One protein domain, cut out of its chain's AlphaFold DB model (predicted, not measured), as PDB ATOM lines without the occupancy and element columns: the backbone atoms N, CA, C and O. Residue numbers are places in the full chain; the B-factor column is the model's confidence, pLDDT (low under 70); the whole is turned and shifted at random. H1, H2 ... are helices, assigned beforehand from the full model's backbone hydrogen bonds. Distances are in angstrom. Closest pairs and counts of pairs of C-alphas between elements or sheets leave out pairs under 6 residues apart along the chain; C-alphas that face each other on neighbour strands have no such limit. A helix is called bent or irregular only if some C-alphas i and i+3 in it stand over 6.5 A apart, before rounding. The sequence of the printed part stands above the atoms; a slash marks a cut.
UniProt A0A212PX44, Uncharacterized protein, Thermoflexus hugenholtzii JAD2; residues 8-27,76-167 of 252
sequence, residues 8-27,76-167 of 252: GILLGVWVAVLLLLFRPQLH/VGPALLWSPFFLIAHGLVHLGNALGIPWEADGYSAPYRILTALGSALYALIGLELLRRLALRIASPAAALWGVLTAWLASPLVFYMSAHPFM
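What this domain is: This is residues 8 to 27 and 76 to 167 of the 252 residues of an uncharacterized protein of Thermoflexus hugenholtzii JAD2 (UniProt A0A212PX44). One long helix, H3, is the spine of the model, with kinked H2 folded back over its first part on one side and H1, H4 and H5 packed along the opposite side. H4 covers the last part of H3, and short H5 packs on its middle. The printed part has 112 residues with five named helices, H1 to H5 in chain order, and no named strand: an all-helix class. It is loose, with a radius of gyration of the C-alphas of 16.4 A, and its spans of 53 by 26 by 24 A only just make a rod.

Where its parts are: Find C-alpha 9 at (-54.408, -16.343, -43.232), where H1 begins; it runs over residues 9 to 21, 17.9 A. After the cut, H2 takes residues 77 to 98, 32.0 A; it has a kink of 47 degrees near residue 84 and is irregular, with C-alphas 81 and 84 7.1 A apart. At C-alpha 110, (-33.559, -0.414, -29.830), begins H3, residues 110 to 135, 37.3 A. H4 is residues 141 to 153, 18.2 A, and H5 is residues 157 to 162, 8.4 A.

How they stand to each other: Start at H3, the hub. Its residues 111 to 120 touch H2 in a hairpin, closest at C-alphas 89 and 112, 5.0 A. Residues 128 to 135 touch H4 in another, closest at C-alphas 135 and 144, 5.1 A. H5 touches H3 at C-alphas 161 and 121, their closest, 4.7 A. H1 and H3 only just touch, with 3 pairs of C-alphas within 8 A, the closest Trp 14 and Leu 125, 7.2 A. H1, H3 and H4 form an up-and-down bundle, each running against the one before. H2 is apart from H1, H4 and H5. Every O i to N i+4 pair is within hydrogen-bond range in H1, H3, H4 and H5; in H2, 16 of 18.

The domain as a whole: The farthest C-alphas, Gly 100 and Ile 138, are 54.9 A apart. Residues 28 to 75 are not printed; C-alphas 27 and 76 are 17.9 A apart across this cut. The link from H2 to H3 is long, 11 residues. No printed residue has a pLDDT under 70.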
ATOM      1  N   GLY A   8     -55.294 -18.916 -39.818       88.50
ATOM      2  CA  GLY A   8     -53.911 -18.493 -40.046       88.50
ATOM      3  C   GLY A   8     -53.685 -17.494 -41.183       88.50
ATOM      4  O   GLY A   8     -52.591 -16.950 -41.255       88.50
ATOM      5  N   ILE A   9     -54.659 -17.223 -42.067       95.25
ATOM      6  CA  ILE A   9     -54.408 -16.343 -43.232       95.25
ATOM      7  C   ILE A   9     -54.143 -14.907 -42.779       95.25
ATOM      8  O   ILE A   9     -53.160 -14.307 -43.204       95.25
ATOM      9  N   LEU A  10     -54.980 -14.372 -41.886       94.94
ATOM     10  CA  LEU A  10     -54.822 -13.007 -41.381       94.94
ATOM     11  C   LEU A  10     -53.462 -12.821 -40.689       94.94
ATOM     12  O   LEU A  10     -52.752 -11.861 -40.971       94.94
ATOM     13  N   LEU A  11     -53.076 -13.787 -39.848       96.94
ATOM     14  CA  LEU A  11     -51.772 -13.805 -39.188       96.94
ATOM     15  C   LEU A  11     -50.624 -13.917 -40.199       96.94
ATOM     16  O   LEU A  11     -49.656 -13.175 -40.096       96.94
ATOM     17  N   GLY A  12     -50.728 -14.809 -41.188       97.69
ATOM     18  CA  GLY A  12     -49.697 -15.000 -42.209       97.69
ATOM     19  C   GLY A  12     -49.458 -13.742 -43.042       97.69
ATOM     20  O   GLY A  12     -48.311 -13.343 -43.234       97.69
ATOM     21  N   VAL A  13     -50.529 -13.064 -43.466       97.75
ATOM     22  CA  VAL A  13     -50.430 -11.769 -44.160       97.75
ATOM     23  C   VAL A  13     -49.838 -10.706 -43.234       97.75
ATOM     24  O   VAL A  13     -49.015  -9.910 -43.671       97.75
ATOM     25  N   TRP A  14     -50.194 -10.709 -41.947       97.94
ATOM     26  CA  TRP A  14     -49.671  -9.738 -40.979       97.94
ATOM     27  C   TRP A  14     -48.174  -9.909 -40.764       97.94
ATOM     28  O   TRP A  14     -47.433  -8.930 -40.837       97.94
ATOM     29  N   VAL A  15     -47.716 -11.153 -40.615       98.38
ATOM     30  CA  VAL A  15     -46.288 -11.478 -40.560       98.38
ATOM     31  C   VAL A  15     -45.595 -11.024 -41.843       98.38
ATOM     32  O   VAL A  15     -44.566 -10.363 -41.760       98.38
ATOM     33  N   ALA A  16     -46.163 -11.303 -43.021       98.19
ATOM     34  CA  ALA A  16     -45.578 -10.877 -44.293       98.19
ATOM     35  C   ALA A  16     -45.453  -9.347 -44.398       98.19
ATOM     36  O   ALA A  16     -44.403  -8.844 -44.792       98.19
ATOM     37  N   VAL A  17     -46.483  -8.599 -43.991       98.00
ATOM     38  CA  VAL A  17     -46.438  -7.131 -43.959       98.00
ATOM     39  C   VAL A  17     -45.330  -6.638 -43.031       98.00
ATOM     40  O   VAL A  17     -44.568  -5.758 -43.423       98.00
ATOM     41  N   LEU A  18     -45.200  -7.204 -41.829       97.75
ATOM     42  CA  LEU A  18     -44.135  -6.798 -40.911       97.75
ATOM     43  C   LEU A  18     -42.744  -7.147 -41.444       97.75
ATOM     44  O   LEU A  18     -41.855  -6.304 -41.403       97.75
ATOM     45  N   LEU A  19     -42.553  -8.340 -42.005       97.62
ATOM     46  CA  LEU A  19     -41.263  -8.727 -42.582       97.62
ATOM     47  C   LEU A  19     -40.810  -7.773 -43.697       97.62
ATOM     48  O   LEU A  19     -39.616  -7.522 -43.836       97.62
ATOM     49  N   LEU A  20     -41.750  -7.228 -44.471       97.25
ATOM     50  CA  LEU A  20     -41.448  -6.346 -45.598       97.25
ATOM     51  C   LEU A  20     -41.351  -4.866 -45.204       97.25
ATOM     52  O   LEU A  20     -40.519  -4.138 -45.748       97.25
ATOM     53  N   LEU A  21     -42.212  -4.403 -44.294       97.50
ATOM     54  CA  LEU A  21     -42.473  -2.974 -44.084       97.50
ATOM     55  C   LEU A  21     -42.196  -2.481 -42.660       97.50
ATOM     56  O   LEU A  21     -42.349  -1.289 -42.402       97.50
ATOM     57  N   PHE A  22     -41.796  -3.345 -41.722       97.88
ATOM     58  CA  PHE A  22     -41.595  -2.935 -40.332       97.88
ATOM     59  C   PHE A  22     -40.402  -1.983 -40.180       97.88
ATOM     60  O   PHE A  22     -39.243  -2.364 -40.354       97.88
ATOM     61  N   ARG A  23     -40.695  -0.726 -39.827       96.81
ATOM     62  CA  ARG A  23     -39.713   0.329 -39.554       96.81
ATOM     63  C   ARG A  23     -40.023   0.943 -38.182       96.81
ATOM     64  O   ARG A  23     -40.796   1.891 -38.094       96.81
ATOM     65  N   PRO A  24     -39.430   0.432 -37.086       95.50
ATOM     66  CA  PRO A  24     -39.660   0.947 -35.735       95.50
ATOM     67  C   PRO A  24     -38.865   2.242 -35.498       95.50
ATOM     68  O   PRO A  24     -37.956   2.297 -34.668       95.50
ATOM     69  N   GLN A  25     -39.176   3.290 -36.260       92.50
ATOM     70  CA  GLN A  25     -38.506   4.587 -36.205       92.50
ATOM     71  C   GLN A  25     -39.423   5.654 -35.601       92.50
ATOM     72  O   GLN A  25     -40.569   5.801 -36.012       92.50
ATOM     73  N   LEU A  26     -38.898   6.407 -34.634       92.94
ATOM     74  CA  LEU A  26     -39.535   7.605 -34.086       92.94
ATOM     75  C   LEU A  26     -39.108   8.802 -34.936       92.94
ATOM     76  O   LEU A  26     -37.960   9.236 -34.839       92.94
ATOM     77  N   HIS A  27     -39.995   9.288 -35.804       90.56
ATOM     78  CA  HIS A  27     -39.730  10.447 -36.651       90.56
ATOM     79  C   HIS A  27     -41.017  11.190 -37.020       90.56
ATOM     80  O   HIS A  27     -42.071  10.592 -37.245       90.56
ATOM     81  N   VAL A  76     -52.855  11.274 -24.495       97.44
ATOM     82  CA  VAL A  76     -52.057  10.304 -23.720       97.44
ATOM     83  C   VAL A  76     -52.426   8.839 -24.001       97.44
ATOM     84  O   VAL A  76     -51.670   7.923 -23.688       97.44
ATOM     85  N   GLY A  77     -53.589   8.569 -24.596       98.06
ATOM     86  CA  GLY A  77     -54.112   7.210 -24.759       98.06
ATOM     87  C   GLY A  77     -53.215   6.244 -25.540       98.06
ATOM     88  O   GLY A  77     -53.109   5.094 -25.111       98.06
ATOM     89  N   PRO A  78     -52.521   6.649 -26.624       98.50
ATOM     90  CA  PRO A  78     -51.570   5.762 -27.294       98.50
ATOM     91  C   PRO A  78     -50.434   5.326 -26.370       98.50
ATOM     92  O   PRO A  78     -50.125   4.139 -26.308       98.50
ATOM     93  N   ALA A  79     -49.892   6.248 -25.568       98.25
ATOM     94  CA  ALA A  79     -48.894   5.945 -24.547       98.25
ATOM     95  C   ALA A  79     -49.416   4.951 -23.494       98.25
ATOM     96  O   ALA A  79     -48.692   4.033 -23.115       98.25
ATOM     97  N   LEU A  80     -50.679   5.057 -23.068       98.31
ATOM     98  CA  LEU A  80     -51.271   4.076 -22.149       98.31
ATOM     99  C   LEU A  80     -51.297   2.667 -22.755       98.31
ATOM    100  O   LEU A  80     -50.891   1.711 -22.095       98.31
ATOM    101  N   LEU A  81     -51.718   2.537 -24.017       98.56
ATOM    102  CA  LEU A  81     -51.755   1.249 -24.718       98.56
ATOM    103  C   LEU A  81     -50.351   0.705 -25.005       98.56
ATOM    104  O   LEU A  81     -50.119  -0.495 -24.912       98.56
ATOM    105  N   TRP A  82     -49.379   1.563 -25.286       98.75
ATOM    106  CA  TRP A  82     -47.989   1.154 -25.482       98.75
ATOM    107  C   TRP A  82     -47.253   0.792 -24.193       98.75
ATOM    108  O   TRP A  82     -46.261   0.062 -24.250       98.75
ATOM    109  N   SER A  83     -47.732   1.257 -23.036       98.56
ATOM    110  CA  SER A  83     -47.037   1.099 -21.756       98.56
ATOM    111  C   SER A  83     -46.646  -0.345 -21.407       98.56
ATOM    112  O   SER A  83     -45.502  -0.524 -20.989       98.56
ATOM    113  N   PRO A  84     -47.456  -1.403 -21.642       98.62
ATOM    114  CA  PRO A  84     -47.032  -2.764 -21.315       98.62
ATOM    115  C   PRO A  84     -45.812  -3.195 -22.138       98.62
ATOM    116  O   PRO A  84     -44.879  -3.790 -21.606       98.62
ATOM    117  N   PHE A  85     -45.777  -2.841 -23.424       98.75
ATOM    118  CA  PHE A  85     -44.671  -3.173 -24.323       98.75
ATOM    119  C   PHE A  85     -43.403  -2.395 -23.976       98.75
ATOM    120  O   PHE A  85     -42.306  -2.954 -23.987       98.75
ATOM    121  N   PHE A  86     -43.552  -1.118 -23.626       98.75
ATOM    122  CA  PHE A  86     -42.430  -0.294 -23.202       98.75
ATOM    123  C   PHE A  86     -41.859  -0.737 -21.852       98.75
ATOM    124  O   PHE A  86     -40.644  -0.766 -21.695       98.75
ATOM    125  N   LEU A  87     -42.699  -1.134 -20.892       98.69
ATOM    126  CA  LEU A  87     -42.242  -1.648 -19.596       98.69
ATOM    127  C   LEU A  87     -41.525  -2.996 -19.737       98.69
ATOM    128  O   LEU A  87     -40.499  -3.209 -19.092       98.69
ATOM    129  N   ILE A  88     -42.001  -3.875 -20.628       98.75
ATOM    130  CA  ILE A  88     -41.266  -5.096 -20.995       98.75
ATOM    131  C   ILE A  88     -39.896  -4.725 -21.575       98.75
ATOM    132  O   ILE A  88     -38.886  -5.291 -21.161       98.75
ATOM    133  N   ALA A  89     -39.833  -3.745 -22.481       98.50
ATOM    134  CA  ALA A  89     -38.565  -3.266 -23.022       98.50
ATOM    135  C   ALA A  89     -37.643  -2.686 -21.941       98.50
ATOM    136  O   ALA A  89     -36.450  -2.971 -21.952       98.50
ATOM    137  N   HIS A  90     -38.193  -1.933 -20.988       98.44
ATOM    138  CA  HIS A  90     -37.445  -1.375 -19.866       98.44
ATOM    139  C   HIS A  90     -36.786  -2.481 -19.035       98.44
ATOM    140  O   HIS A  90     -35.582  -2.442 -18.789       98.44
ATOM    141  N   GLY A  91     -37.552  -3.517 -18.678       98.38
ATOM    142  CA  GLY A  91     -37.029  -4.689 -17.975       98.38
ATOM    143  C   GLY A  91     -35.954  -5.430 -18.775       98.38
ATOM    144  O   GLY A  91     -34.922  -5.797 -18.217       98.38
ATOM    145  N   LEU A  92     -36.149  -5.598 -20.087       98.25
ATOM    146  CA  LEU A  92     -35.159  -6.232 -20.965       98.25
ATOM    147  C   LEU A  92     -33.868  -5.426 -21.089       98.25
ATOM    148  O   LEU A  92     -32.798  -6.023 -21.168       98.25
ATOM    149  N   VAL A  93     -33.947  -4.096 -21.098       98.38
ATOM    150  CA  VAL A  93     -32.757  -3.241 -21.128       98.38
ATOM    151  C   VAL A  93     -31.938  -3.415 -19.855       98.38
ATOM    152  O   VAL A  93     -30.734  -3.641 -19.938       98.38
ATOM    153  N   HIS A  94     -32.580  -3.399 -18.685       98.19
ATOM    154  CA  HIS A  94     -31.892  -3.645 -17.414       98.19
ATOM    155  C   HIS A  94     -31.302  -5.052 -17.325       98.19
ATOM    156  O   HIS A  94     -30.158  -5.209 -16.905       98.19
ATOM    157  N   LEU A  95     -32.043  -6.069 -17.775       97.88
ATOM    158  CA  LEU A  95     -31.537  -7.439 -17.840       97.88
ATOM    159  C   LEU A  95     -30.342  -7.552 -18.797       97.88
ATOM    160  O   LEU A  95     -29.342  -8.173 -18.455       97.88
ATOM    161  N   GLY A  96     -30.423  -6.931 -19.973       97.69
ATOM    162  CA  GLY A  96     -29.330  -6.892 -20.941       97.69
ATOM    163  C   GLY A  96     -28.079  -6.239 -20.359       97.69
ATOM    164  O   GLY A  96     -27.004  -6.827 -20.441       97.69
ATOM    165  N   ASN A  97     -28.228  -5.092 -19.690       97.00
ATOM    166  CA  ASN A  97     -27.127  -4.413 -19.004       97.00
ATOM    167  C   ASN A  97     -26.485  -5.300 -17.928       97.00
ATOM    168  O   ASN A  97     -25.259  -5.386 -17.862       97.00
ATOM    169  N   ALA A  98     -27.287  -6.020 -17.138       97.00
ATOM    170  CA  ALA A  98     -26.783  -6.978 -16.151       97.00
ATOM    171  C   ALA A  98     -26.011  -8.154 -16.786       97.00
ATOM    172  O   ALA A  98     -25.136  -8.735 -16.148       97.00
ATOM    173  N   LEU A  99     -26.306  -8.484 -18.047       97.62
ATOM    174  CA  LEU A  99     -25.624  -9.508 -18.845       97.62
ATOM    175  C   LEU A  99     -24.480  -8.942 -19.714       97.62
ATOM    176  O   LEU A  99     -23.922  -9.667 -20.535       97.62
ATOM    177  N   GLY A 100     -24.124  -7.663 -19.553       97.19
ATOM    178  CA  GLY A 100     -23.034  -7.014 -20.289       97.19
ATOM    179  C   GLY A 100     -23.400  -6.506 -21.689       97.19
ATOM    180  O   GLY A 100     -22.508  -6.130 -22.448       97.19
ATOM    181  N   ILE A 101     -24.687  -6.471 -22.050       96.88
ATOM    182  CA  ILE A 101     -25.173  -5.847 -23.288       96.88
ATOM    183  C   ILE A 101     -25.373  -4.346 -23.022       96.88
ATOM    184  O   ILE A 101     -26.217  -4.013 -22.195       96.88
ATOM    185  N   PRO A 102     -24.668  -3.432 -23.713       95.44
ATOM    186  CA  PRO A 102     -24.646  -2.007 -23.372       95.44
ATOM    187  C   PRO A 102     -25.856  -1.250 -23.950       95.44
ATOM    188  O   PRO A 102     -25.712  -0.380 -24.810       95.44
ATOM    189  N   TRP A 103     -27.072  -1.597 -23.528       96.94
ATOM    190  CA  TRP A 103     -28.281  -0.887 -23.947       96.94
ATOM    191  C   TRP A 103     -28.585   0.296 -23.029       96.94
ATOM    192  O   TRP A 103     -28.729   0.157 -21.818       96.94
ATOM    193  N   GLU A 104     -28.789   1.474 -23.613       97.06
ATOM    194  CA  GLU A 104     -29.188   2.651 -22.843       97.06
ATOM    195  C   GLU A 104     -30.616   2.493 -22.301       97.06
ATOM    196  O   GLU A 104     -31.560   2.199 -23.043       97.06
ATOM    197  N   ALA A 105     -30.793   2.711 -20.995       97.06
ATOM    198  CA  ALA A 105     -32.095   2.729 -20.326       97.06
ATOM    199  C   ALA A 105     -32.799   4.091 -20.473       97.06
ATOM    200  O   ALA A 105     -33.373   4.615 -19.525       97.06
ATOM    201  N   ASP A 106     -32.735   4.671 -21.670       96.62
ATOM    202  CA  ASP A 106     -33.130   6.053 -21.951       96.62
ATOM    203  C   ASP A 106     -34.537   6.185 -22.552       96.62
ATOM    204  O   ASP A 106     -35.006   7.298 -22.773       96.62
ATOM    205  N   GLY A 107     -35.207   5.069 -22.845       97.25
ATOM    206  CA  GLY A 107     -36.496   5.047 -23.534       97.25
ATOM    207  C   GLY A 107     -36.416   5.212 -25.056       97.25
ATOM    208  O   GLY A 107     -37.459   5.292 -25.693       97.25
ATOM    209  N   TYR A 108     -35.228   5.246 -25.665       97.44
ATOM    210  CA  TYR A 108     -35.048   5.356 -27.121       97.44
ATOM    211  C   TYR A 108     -34.179   4.260 -27.730       97.44
ATOM    212  O   TYR A 108     -34.214   4.072 -28.954       97.44
ATOM    213  N   SER A 109     -33.418   3.527 -26.917       97.06
ATOM    214  CA  SER A 109     -32.643   2.383 -27.387       97.06
ATOM    215  C   SER A 109     -33.516   1.344 -28.111       97.06
ATOM    216  O   SER A 109     -34.751   1.329 -28.032       97.06
ATOM    217  N   ALA A 110     -32.870   0.485 -28.906       97.00
ATOM    218  CA  ALA A 110     -33.559  -0.414 -29.830       97.00
ATOM    219  C   ALA A 110     -34.687  -1.256 -29.189       97.00
ATOM    220  O   ALA A 110     -35.758  -1.304 -29.802       97.00
ATOM    221  N   PRO A 111     -34.533  -1.844 -27.982       98.06
ATOM    222  CA  PRO A 111     -35.606  -2.613 -27.352       98.06
ATOM    223  C   PRO A 111     -36.901  -1.814 -27.157       98.06
ATOM    224  O   PRO A 111     -37.975  -2.321 -27.483       98.06
ATOM    225  N   TYR A 112     -36.814  -0.555 -26.708       98.56
ATOM    226  CA  TYR A 112     -37.989   0.299 -26.499       98.56
ATOM    227  C   TYR A 112     -38.748   0.545 -27.793       98.56
ATOM    228  O   TYR A 112     -39.969   0.374 -27.841       98.56
ATOM    229  N   ARG A 113     -38.026   0.917 -28.857       97.94
ATOM    230  CA  ARG A 113     -38.637   1.217 -30.155       97.94
ATOM    231  C   ARG A 113     -39.247  -0.029 -30.784       97.94
ATOM    232  O   ARG A 113     -40.386   0.018 -31.230       97.94
ATOM    233  N   ILE A 114     -38.517  -1.145 -30.791       98.44
ATOM    234  CA  ILE A 114     -38.964  -2.391 -31.425       98.44
ATOM    235  C   ILE A 114     -40.214  -2.932 -30.732       98.44
ATOM    236  O   ILE A 114     -41.205  -3.200 -31.406       98.44
ATOM    237  N   LEU A 115     -40.197  -3.066 -29.402       98.62
ATOM    238  CA  LEU A 115     -41.328  -3.655 -28.685       98.62
ATOM    239  C   LEU A 115     -42.551  -2.748 -28.681       98.62
ATOM    240  O   LEU A 115     -43.663  -3.234 -28.870       98.62
ATOM    241  N   THR A 116     -42.363  -1.437 -28.534       98.62
ATOM    242  CA  THR A 116     -43.490  -0.498 -28.593       98.62
ATOM    243  C   THR A 116     -44.119  -0.471 -29.989       98.62
ATOM    244  O   THR A 116     -45.342  -0.534 -30.114       98.62
ATOM    245  N   ALA A 117     -43.301  -0.472 -31.048       98.62
ATOM    246  CA  ALA A 117     -43.785  -0.571 -32.421       98.62
ATOM    247  C   ALA A 117     -44.510  -1.898 -32.694       98.62
ATOM    248  O   ALA A 117     -45.561  -1.918 -33.336       98.62
ATOM    249  N   LEU A 118     -43.981  -3.008 -32.167       98.62
ATOM    250  CA  LEU A 118     -44.647  -4.307 -32.217       98.62
ATOM    251  C   LEU A 118     -45.990  -4.272 -31.476       98.62
ATOM    252  O   LEU A 118     -46.945  -4.888 -31.936       98.62
ATOM    253  N   GLY A 119     -46.095  -3.507 -30.386       98.62
ATOM    254  CA  GLY A 119     -47.352  -3.244 -29.689       98.62
ATOM    255  C   GLY A 119     -48.424  -2.666 -30.612       98.62
ATOM    256  O   GLY A 119     -49.516  -3.224 -30.698       98.62
ATOM    257  N   SER A 120     -48.108  -1.619 -31.380       98.69
ATOM    258  CA  SER A 120     -49.021  -1.079 -32.404       98.69
ATOM    259  C   SER A 120     -49.436  -2.128 -33.434       98.69
ATOM    260  O   SER A 120     -50.624  -2.263 -33.734       98.69
ATOM    261  N   ALA A 121     -48.479  -2.905 -33.944       98.69
ATOM    262  CA  ALA A 121     -48.761  -3.962 -34.907       98.69
ATOM    263  C   ALA A 121     -49.677  -5.056 -34.330       98.69
ATOM    264  O   ALA A 121     -50.596  -5.517 -35.012       98.69
ATOM    265  N   LEU A 122     -49.453  -5.456 -33.077       98.69
ATOM    266  CA  LEU A 122     -50.254  -6.459 -32.377       98.69
ATOM    267  C   LEU A 122     -51.662  -5.949 -32.079       98.69
ATOM    268  O   LEU A 122     -52.628  -6.674 -32.314       98.69
ATOM    269  N   TYR A 123     -51.807  -4.700 -31.633       98.81
ATOM    270  CA  TYR A 123     -53.123  -4.091 -31.462       98.81
ATOM    271  C   TYR A 123     -53.892  -4.053 -32.781       98.81
ATOM    272  O   TYR A 123     -55.048  -4.479 -32.812       98.81
ATOM    273  N   ALA A 124     -53.251  -3.657 -33.886       98.62
ATOM    274  CA  ALA A 124     -53.876  -3.702 -35.205       98.62
ATOM    275  C   ALA A 124     -54.345  -5.124 -35.569       98.62
ATOM    276  O   ALA A 124     -55.490  -5.295 -35.986       98.62
ATOM    277  N   LEU A 125     -53.522  -6.156 -35.341       98.50
ATOM    278  CA  LEU A 125     -53.906  -7.553 -35.581       98.50
ATOM    279  C   LEU A 125     -55.126  -7.977 -34.751       98.50
ATOM    280  O   LEU A 125     -56.051  -8.598 -35.281       98.50
ATOM    281  N   ILE A 126     -55.156  -7.622 -33.464       98.56
ATOM    282  CA  ILE A 126     -56.300  -7.906 -32.589       98.56
ATOM    283  C   ILE A 126     -57.547  -7.175 -33.106       98.56
ATOM    284  O   ILE A 126     -58.612  -7.782 -33.208       98.56
ATOM    285  N   GLY A 127     -57.417  -5.904 -33.496       98.50
ATOM    286  CA  GLY A 127     -58.495  -5.124 -34.103       98.50
ATOM    287  C   GLY A 127     -59.046  -5.767 -35.380       98.50
ATOM    288  O   GLY A 127     -60.260  -5.843 -35.555       98.50
ATOM    289  N   LEU A 128     -58.175  -6.307 -36.238       98.31
ATOM    290  CA  LEU A 128     -58.569  -6.983 -37.477       98.31
ATOM    291  C   LEU A 128     -59.346  -8.268 -37.191       98.31
ATOM    292  O   LEU A 128     -60.350  -8.552 -37.844       98.31
ATOM    293  N   GLU A 129     -58.929  -9.033 -36.183       97.81
ATOM    294  CA  GLU A 129     -59.659 -10.223 -35.751       97.81
ATOM    295  C   GLU A 129     -61.023  -9.863 -35.138       97.81
ATOM    296  O   GLU A 129     -62.019 -10.537 -35.413       97.81
ATOM    297  N   LEU A 130     -61.112  -8.782 -34.359       97.69
ATOM    298  CA  LEU A 130     -62.385  -8.278 -33.835       97.69
ATOM    299  C   LEU A 130     -63.316  -7.826 -34.965       97.69
ATOM    300  O   LEU A 130     -64.491  -8.201 -34.975       97.69
ATOM    301  N   LEU A 131     -62.786  -7.106 -35.957       97.56
ATOM    302  CA  LEU A 131     -63.527  -6.710 -37.151       97.56
ATOM    303  C   LEU A 131     -64.017  -7.933 -37.936       97.56
ATOM    304  O   LEU A 131     -65.178  -7.985 -38.339       97.56
ATOM    305  N   ARG A 132     -63.186  -8.971 -38.081       96.81
ATOM    306  CA  ARG A 132     -63.587 -10.238 -38.712       96.81
ATOM    307  C   ARG A 132     -64.723 -10.910 -37.949       96.81
ATOM    308  O   ARG A 132     -65.671 -11.391 -38.565       96.81
ATOM    309  N   ARG A 133     -64.670 -10.923 -36.614       95.56
ATOM    310  CA  ARG A 133     -65.748 -11.458 -35.761       95.56
ATOM    311  C   ARG A 133     -67.043 -10.666 -35.881       95.56
ATOM    312  O   ARG A 133     -68.108 -11.266 -35.774       95.56
ATOM    313  N   LEU A 134     -66.967  -9.354 -36.085       96.38
ATOM    314  CA  LEU A 134     -68.130  -8.517 -36.380       96.38
ATOM    315  C   LEU A 134     -68.705  -8.852 -37.764       96.38
ATOM    316  O   LEU A 134     -69.896  -9.130 -37.873       96.38
ATOM    317  N   ALA A 135     -67.859  -8.932 -38.794       96.75
ATOM    318  CA  ALA A 135     -68.270  -9.260 -40.161       96.75
ATOM    319  C   ALA A 135     -68.922 -10.651 -40.274       96.75
ATOM    320  O   ALA A 135     -69.906 -10.823 -40.991       96.75
ATOM    321  N   LEU A 136     -68.441 -11.635 -39.508       95.56
ATOM    322  CA  LEU A 136     -69.020 -12.985 -39.445       95.56
ATOM    323  C   LEU A 136     -70.472 -13.034 -38.945       95.56
ATOM    324  O   LEU A 136     -71.126 -14.059 -39.109       95.56
ATOM    325  N   ARG A 137     -70.983 -11.962 -38.328       94.44
ATOM    326  CA  ARG A 137     -72.385 -11.897 -37.891       94.44
ATOM    327  C   ARG A 137     -73.355 -11.611 -39.034       94.44
ATOM    328  O   ARG A 137     -74.542 -11.867 -38.884       94.44
ATOM    329  N   ILE A 138     -72.857 -11.071 -40.147       95.88
ATOM    330  CA  ILE A 138     -73.677 -10.603 -41.275       95.88
ATOM    331  C   ILE A 138     -73.244 -11.190 -42.625       95.88
ATOM    332  O   ILE A 138     -73.941 -11.007 -43.619       95.88
ATOM    333  N   ALA A 139     -72.106 -11.885 -42.684       96.56
ATOM    334  CA  ALA A 139     -71.524 -12.398 -43.920       96.56
ATOM    335  C   ALA A 139     -70.973 -13.824 -43.763       96.56
ATOM    336  O   ALA A 139     -70.697 -14.300 -42.660       96.56
ATOM    337  N   SER A 140     -70.777 -14.511 -44.893       95.75
ATOM    338  CA  SER A 140     -70.153 -15.839 -44.919       95.75
ATOM    339  C   SER A 140     -68.681 -15.784 -44.472       95.75
ATOM    340  O   SER A 140     -68.043 -14.735 -44.595       95.75
ATOM    341  N   PRO A 141     -68.079 -16.901 -44.011       94.69
ATOM    342  CA  PRO A 141     -66.679 -16.913 -43.580       94.69
ATOM    343  C   PRO A 141     -65.682 -16.393 -44.623       94.69
ATOM    344  O   PRO A 141     -64.738 -15.689 -44.268       94.69
ATOM    345  N   ALA A 142     -65.905 -16.704 -45.903       94.44
ATOM    346  CA  ALA A 142     -65.066 -16.216 -46.994       94.44
ATOM    347  C   ALA A 142     -65.241 -14.706 -47.211       94.44
ATOM    348  O   ALA A 142     -64.249 -13.987 -47.299       94.44
ATOM    349  N   ALA A 143     -66.485 -14.218 -47.238       96.81
ATOM    350  CA  ALA A 143     -66.770 -12.795 -47.403       96.81
ATOM    351  C   ALA A 143     -66.233 -11.960 -46.228       96.81
ATOM    352  O   ALA A 143     -65.647 -10.905 -46.449       96.81
ATOM    353  N   ALA A 144     -66.351 -12.455 -44.991       96.50
ATOM    354  CA  ALA A 144     -65.792 -11.798 -43.813       96.50
ATOM    355  C   ALA A 144     -64.256 -11.724 -43.863       96.50
ATOM    356  O   ALA A 144     -63.685 -10.677 -43.570       96.50
ATOM    357  N   LEU A 145     -63.579 -12.811 -44.254       96.12
ATOM    358  CA  LEU A 145     -62.119 -12.825 -44.377       96.12
ATOM    359  C   LEU A 145     -61.637 -11.857 -45.462       96.12
ATOM    360  O   LEU A 145     -60.798 -11.004 -45.184       96.12
ATOM    361  N   TRP A 146     -62.167 -11.978 -46.680       96.69
ATOM    362  CA  TRP A 146     -61.745 -11.135 -47.798       96.69
ATOM    363  C   TRP A 146     -62.140  -9.675 -47.596       96.69
ATOM    364  O   TRP A 146     -61.345  -8.797 -47.899       96.69
ATOM    365  N   GLY A 147     -63.304  -9.402 -47.002       97.56
ATOM    366  CA  GLY A 147     -63.712  -8.046 -46.639       97.56
ATOM    367  C   GLY A 147     -62.736  -7.386 -45.663       97.56
ATOM    368  O   GLY A 147     -62.335  -6.249 -45.886       97.56
ATOM    369  N   VAL A 148     -62.292  -8.109 -44.628       97.81
ATOM    370  CA  VAL A 148     -61.292  -7.596 -43.674       97.81
ATOM    371  C   VAL A 148     -59.922  -7.422 -44.320       97.81
ATOM    372  O   VAL A 148     -59.287  -6.395 -44.096       97.81
ATOM    373  N   LEU A 149     -59.468  -8.381 -45.133       97.88
ATOM    374  CA  LEU A 149     -58.197  -8.256 -45.852       97.88
ATOM    375  C   LEU A 149     -58.206  -7.047 -46.789       97.88
ATOM    376  O   LEU A 149     -57.258  -6.271 -46.773       97.88
ATOM    377  N   THR A 150     -59.282  -6.841 -47.546       97.94
ATOM    378  CA  THR A 150     -59.429  -5.674 -48.419       97.94
ATOM    379  C   THR A 150     -59.470  -4.383 -47.611       97.94
ATOM    380  O   THR A 150     -58.706  -3.469 -47.903       97.94
ATOM    381  N   ALA A 151     -60.301  -4.308 -46.564       96.88
ATOM    382  CA  ALA A 151     -60.399  -3.119 -45.719       96.88
ATOM    383  C   ALA A 151     -59.052  -2.755 -45.079       96.88
ATOM    384  O   ALA A 151     -58.722  -1.583 -44.963       96.88
ATOM    385  N   TRP A 152     -58.258  -3.748 -44.692       98.19
ATOM    386  CA  TRP A 152     -56.933  -3.532 -44.127       98.19
ATOM    387  C   TRP A 152     -55.904  -3.112 -45.173       98.19
ATOM    388  O   TRP A 152     -55.288  -2.058 -45.018       98.19
ATOM    389  N   LEU A 153     -55.728  -3.911 -46.228       98.19
ATOM    390  CA  LEU A 153     -54.665  -3.738 -47.220       98.19
ATOM    391  C   LEU A 153     -54.908  -2.548 -48.156       98.19
ATOM    392  O   LEU A 153     -53.951  -2.007 -48.700       98.19
ATOM    393  N   ALA A 154     -56.160  -2.109 -48.313       97.56
ATOM    394  CA  ALA A 154     -56.523  -0.918 -49.080       97.56
ATOM    395  C   ALA A 154     -56.621   0.360 -48.220       97.56
ATOM    396  O   ALA A 154     -57.148   1.371 -48.677       97.56
ATOM    397  N   SER A 155     -56.145   0.327 -46.972       97.38
ATOM    398  CA  SER A 155     -56.205   1.459 -46.038       97.38
ATOM    399  C   SER A 155     -54.809   1.874 -45.559       97.38
ATOM    400  O   SER A 155     -53.862   1.087 -45.646       97.38
ATOM    401  N   PRO A 156     -54.657   3.071 -44.961       97.38
ATOM    402  CA  PRO A 156     -53.383   3.479 -44.375       97.38
ATOM    403  C   PRO A 156     -53.008   2.686 -43.110       97.38
ATOM    404  O   PRO A 156     -51.926   2.896 -42.566       97.38
ATOM    405  N   LEU A 157     -53.849   1.757 -42.630       98.12
ATOM    406  CA  LEU A 157     -53.540   0.940 -41.453       98.12
ATOM    407  C   LEU A 157     -52.252   0.126 -41.641       98.12
ATOM    408  O   LEU A 157     -51.489  -0.014 -40.690       98.12
ATOM    409  N   VAL A 158     -51.968  -0.350 -42.863       98.19
ATOM    410  CA  VAL A 158     -50.697  -1.023 -43.190       98.19
ATOM    411  C   VAL A 158     -49.511  -0.125 -42.844       98.19
ATOM    412  O   VAL A 158     -48.594  -0.564 -42.154       98.19
ATOM    413  N   PHE A 159     -49.551   1.139 -43.266       97.31
ATOM    414  CA  PHE A 159     -48.492   2.113 -43.009       97.31
ATOM    415  C   PHE A 159     -48.346   2.399 -41.510       97.31
ATOM    416  O   PHE A 159     -47.253   2.265 -40.958       97.31
ATOM    417  N   TYR A 160     -49.452   2.697 -40.826       97.88
ATOM    418  CA  TYR A 160     -49.430   3.098 -39.417       97.88
ATOM    419  C   TYR A 160     -49.197   1.969 -38.417       97.88
ATOM    420  O   TYR A 160     -48.941   2.244 -37.251       97.88
ATOM    421  N   MET A 161     -49.284   0.707 -38.829       97.62
ATOM    422  CA  MET A 161     -48.916  -0.414 -37.963       97.62
ATOM    423  C   MET A 161     -47.483  -0.917 -38.214       97.62
ATOM    424  O   MET A 161     -46.983  -1.702 -37.415       97.62
ATOM    425  N   SER A 162     -46.838  -0.519 -39.323       97.06
ATOM    426  CA  SER A 162     -45.541  -1.073 -39.750       97.06
ATOM    427  C   SER A 162     -44.450  -0.015 -39.915       97.06
ATOM    428  O   SER A 162     -43.452  -0.059 -39.198       97.06
ATOM    429  N   ALA A 163     -44.632   0.929 -40.837       95.75
ATOM    430  CA  ALA A 163     -43.635   1.933 -41.188       95.75
ATOM    431  C   ALA A 163     -43.687   3.169 -40.278       95.75
ATOM    432  O   ALA A 163     -42.669   3.818 -40.067       95.75
ATOM    433  N   HIS A 164     -44.864   3.479 -39.724       96.69
ATOM    434  CA  HIS A 164     -45.073   4.621 -38.827       96.69
ATOM    435  C   HIS A 164     -45.821   4.212 -37.545       96.69
ATOM    436  O   HIS A 164     -46.913   4.705 -37.258       96.69
ATOM    437  N   PRO A 165     -45.261   3.258 -36.772       97.69
ATOM    438  CA  PRO A 165     -45.988   2.547 -35.721       97.69
ATOM    439  C   PRO A 165     -46.236   3.378 -34.456       97.69
ATOM    440  O   PRO A 165     -47.000   2.961 -33.594       97.69
ATOM    441  N   PHE A 166     -45.617   4.549 -34.329       98.12
ATOM    442  CA  PHE A 166     -45.773   5.448 -33.180       98.12
ATOM    443  C   PHE A 166     -46.840   6.526 -33.407       98.12
ATOM    444  O   PHE A 166     -46.887   7.525 -32.697       98.12
ATOM    445  N   MET A 167     -47.699   6.339 -34.406       97.44
ATOM    446  CA  MET A 167     -48.917   7.124 -34.575       97.44
ATOM    447  C   MET A 167     -50.078   6.488 -33.814       97.44
ATOM    448  O   MET A 167     -50.132   5.272 -33.629       97.44
TER     449      MET A 167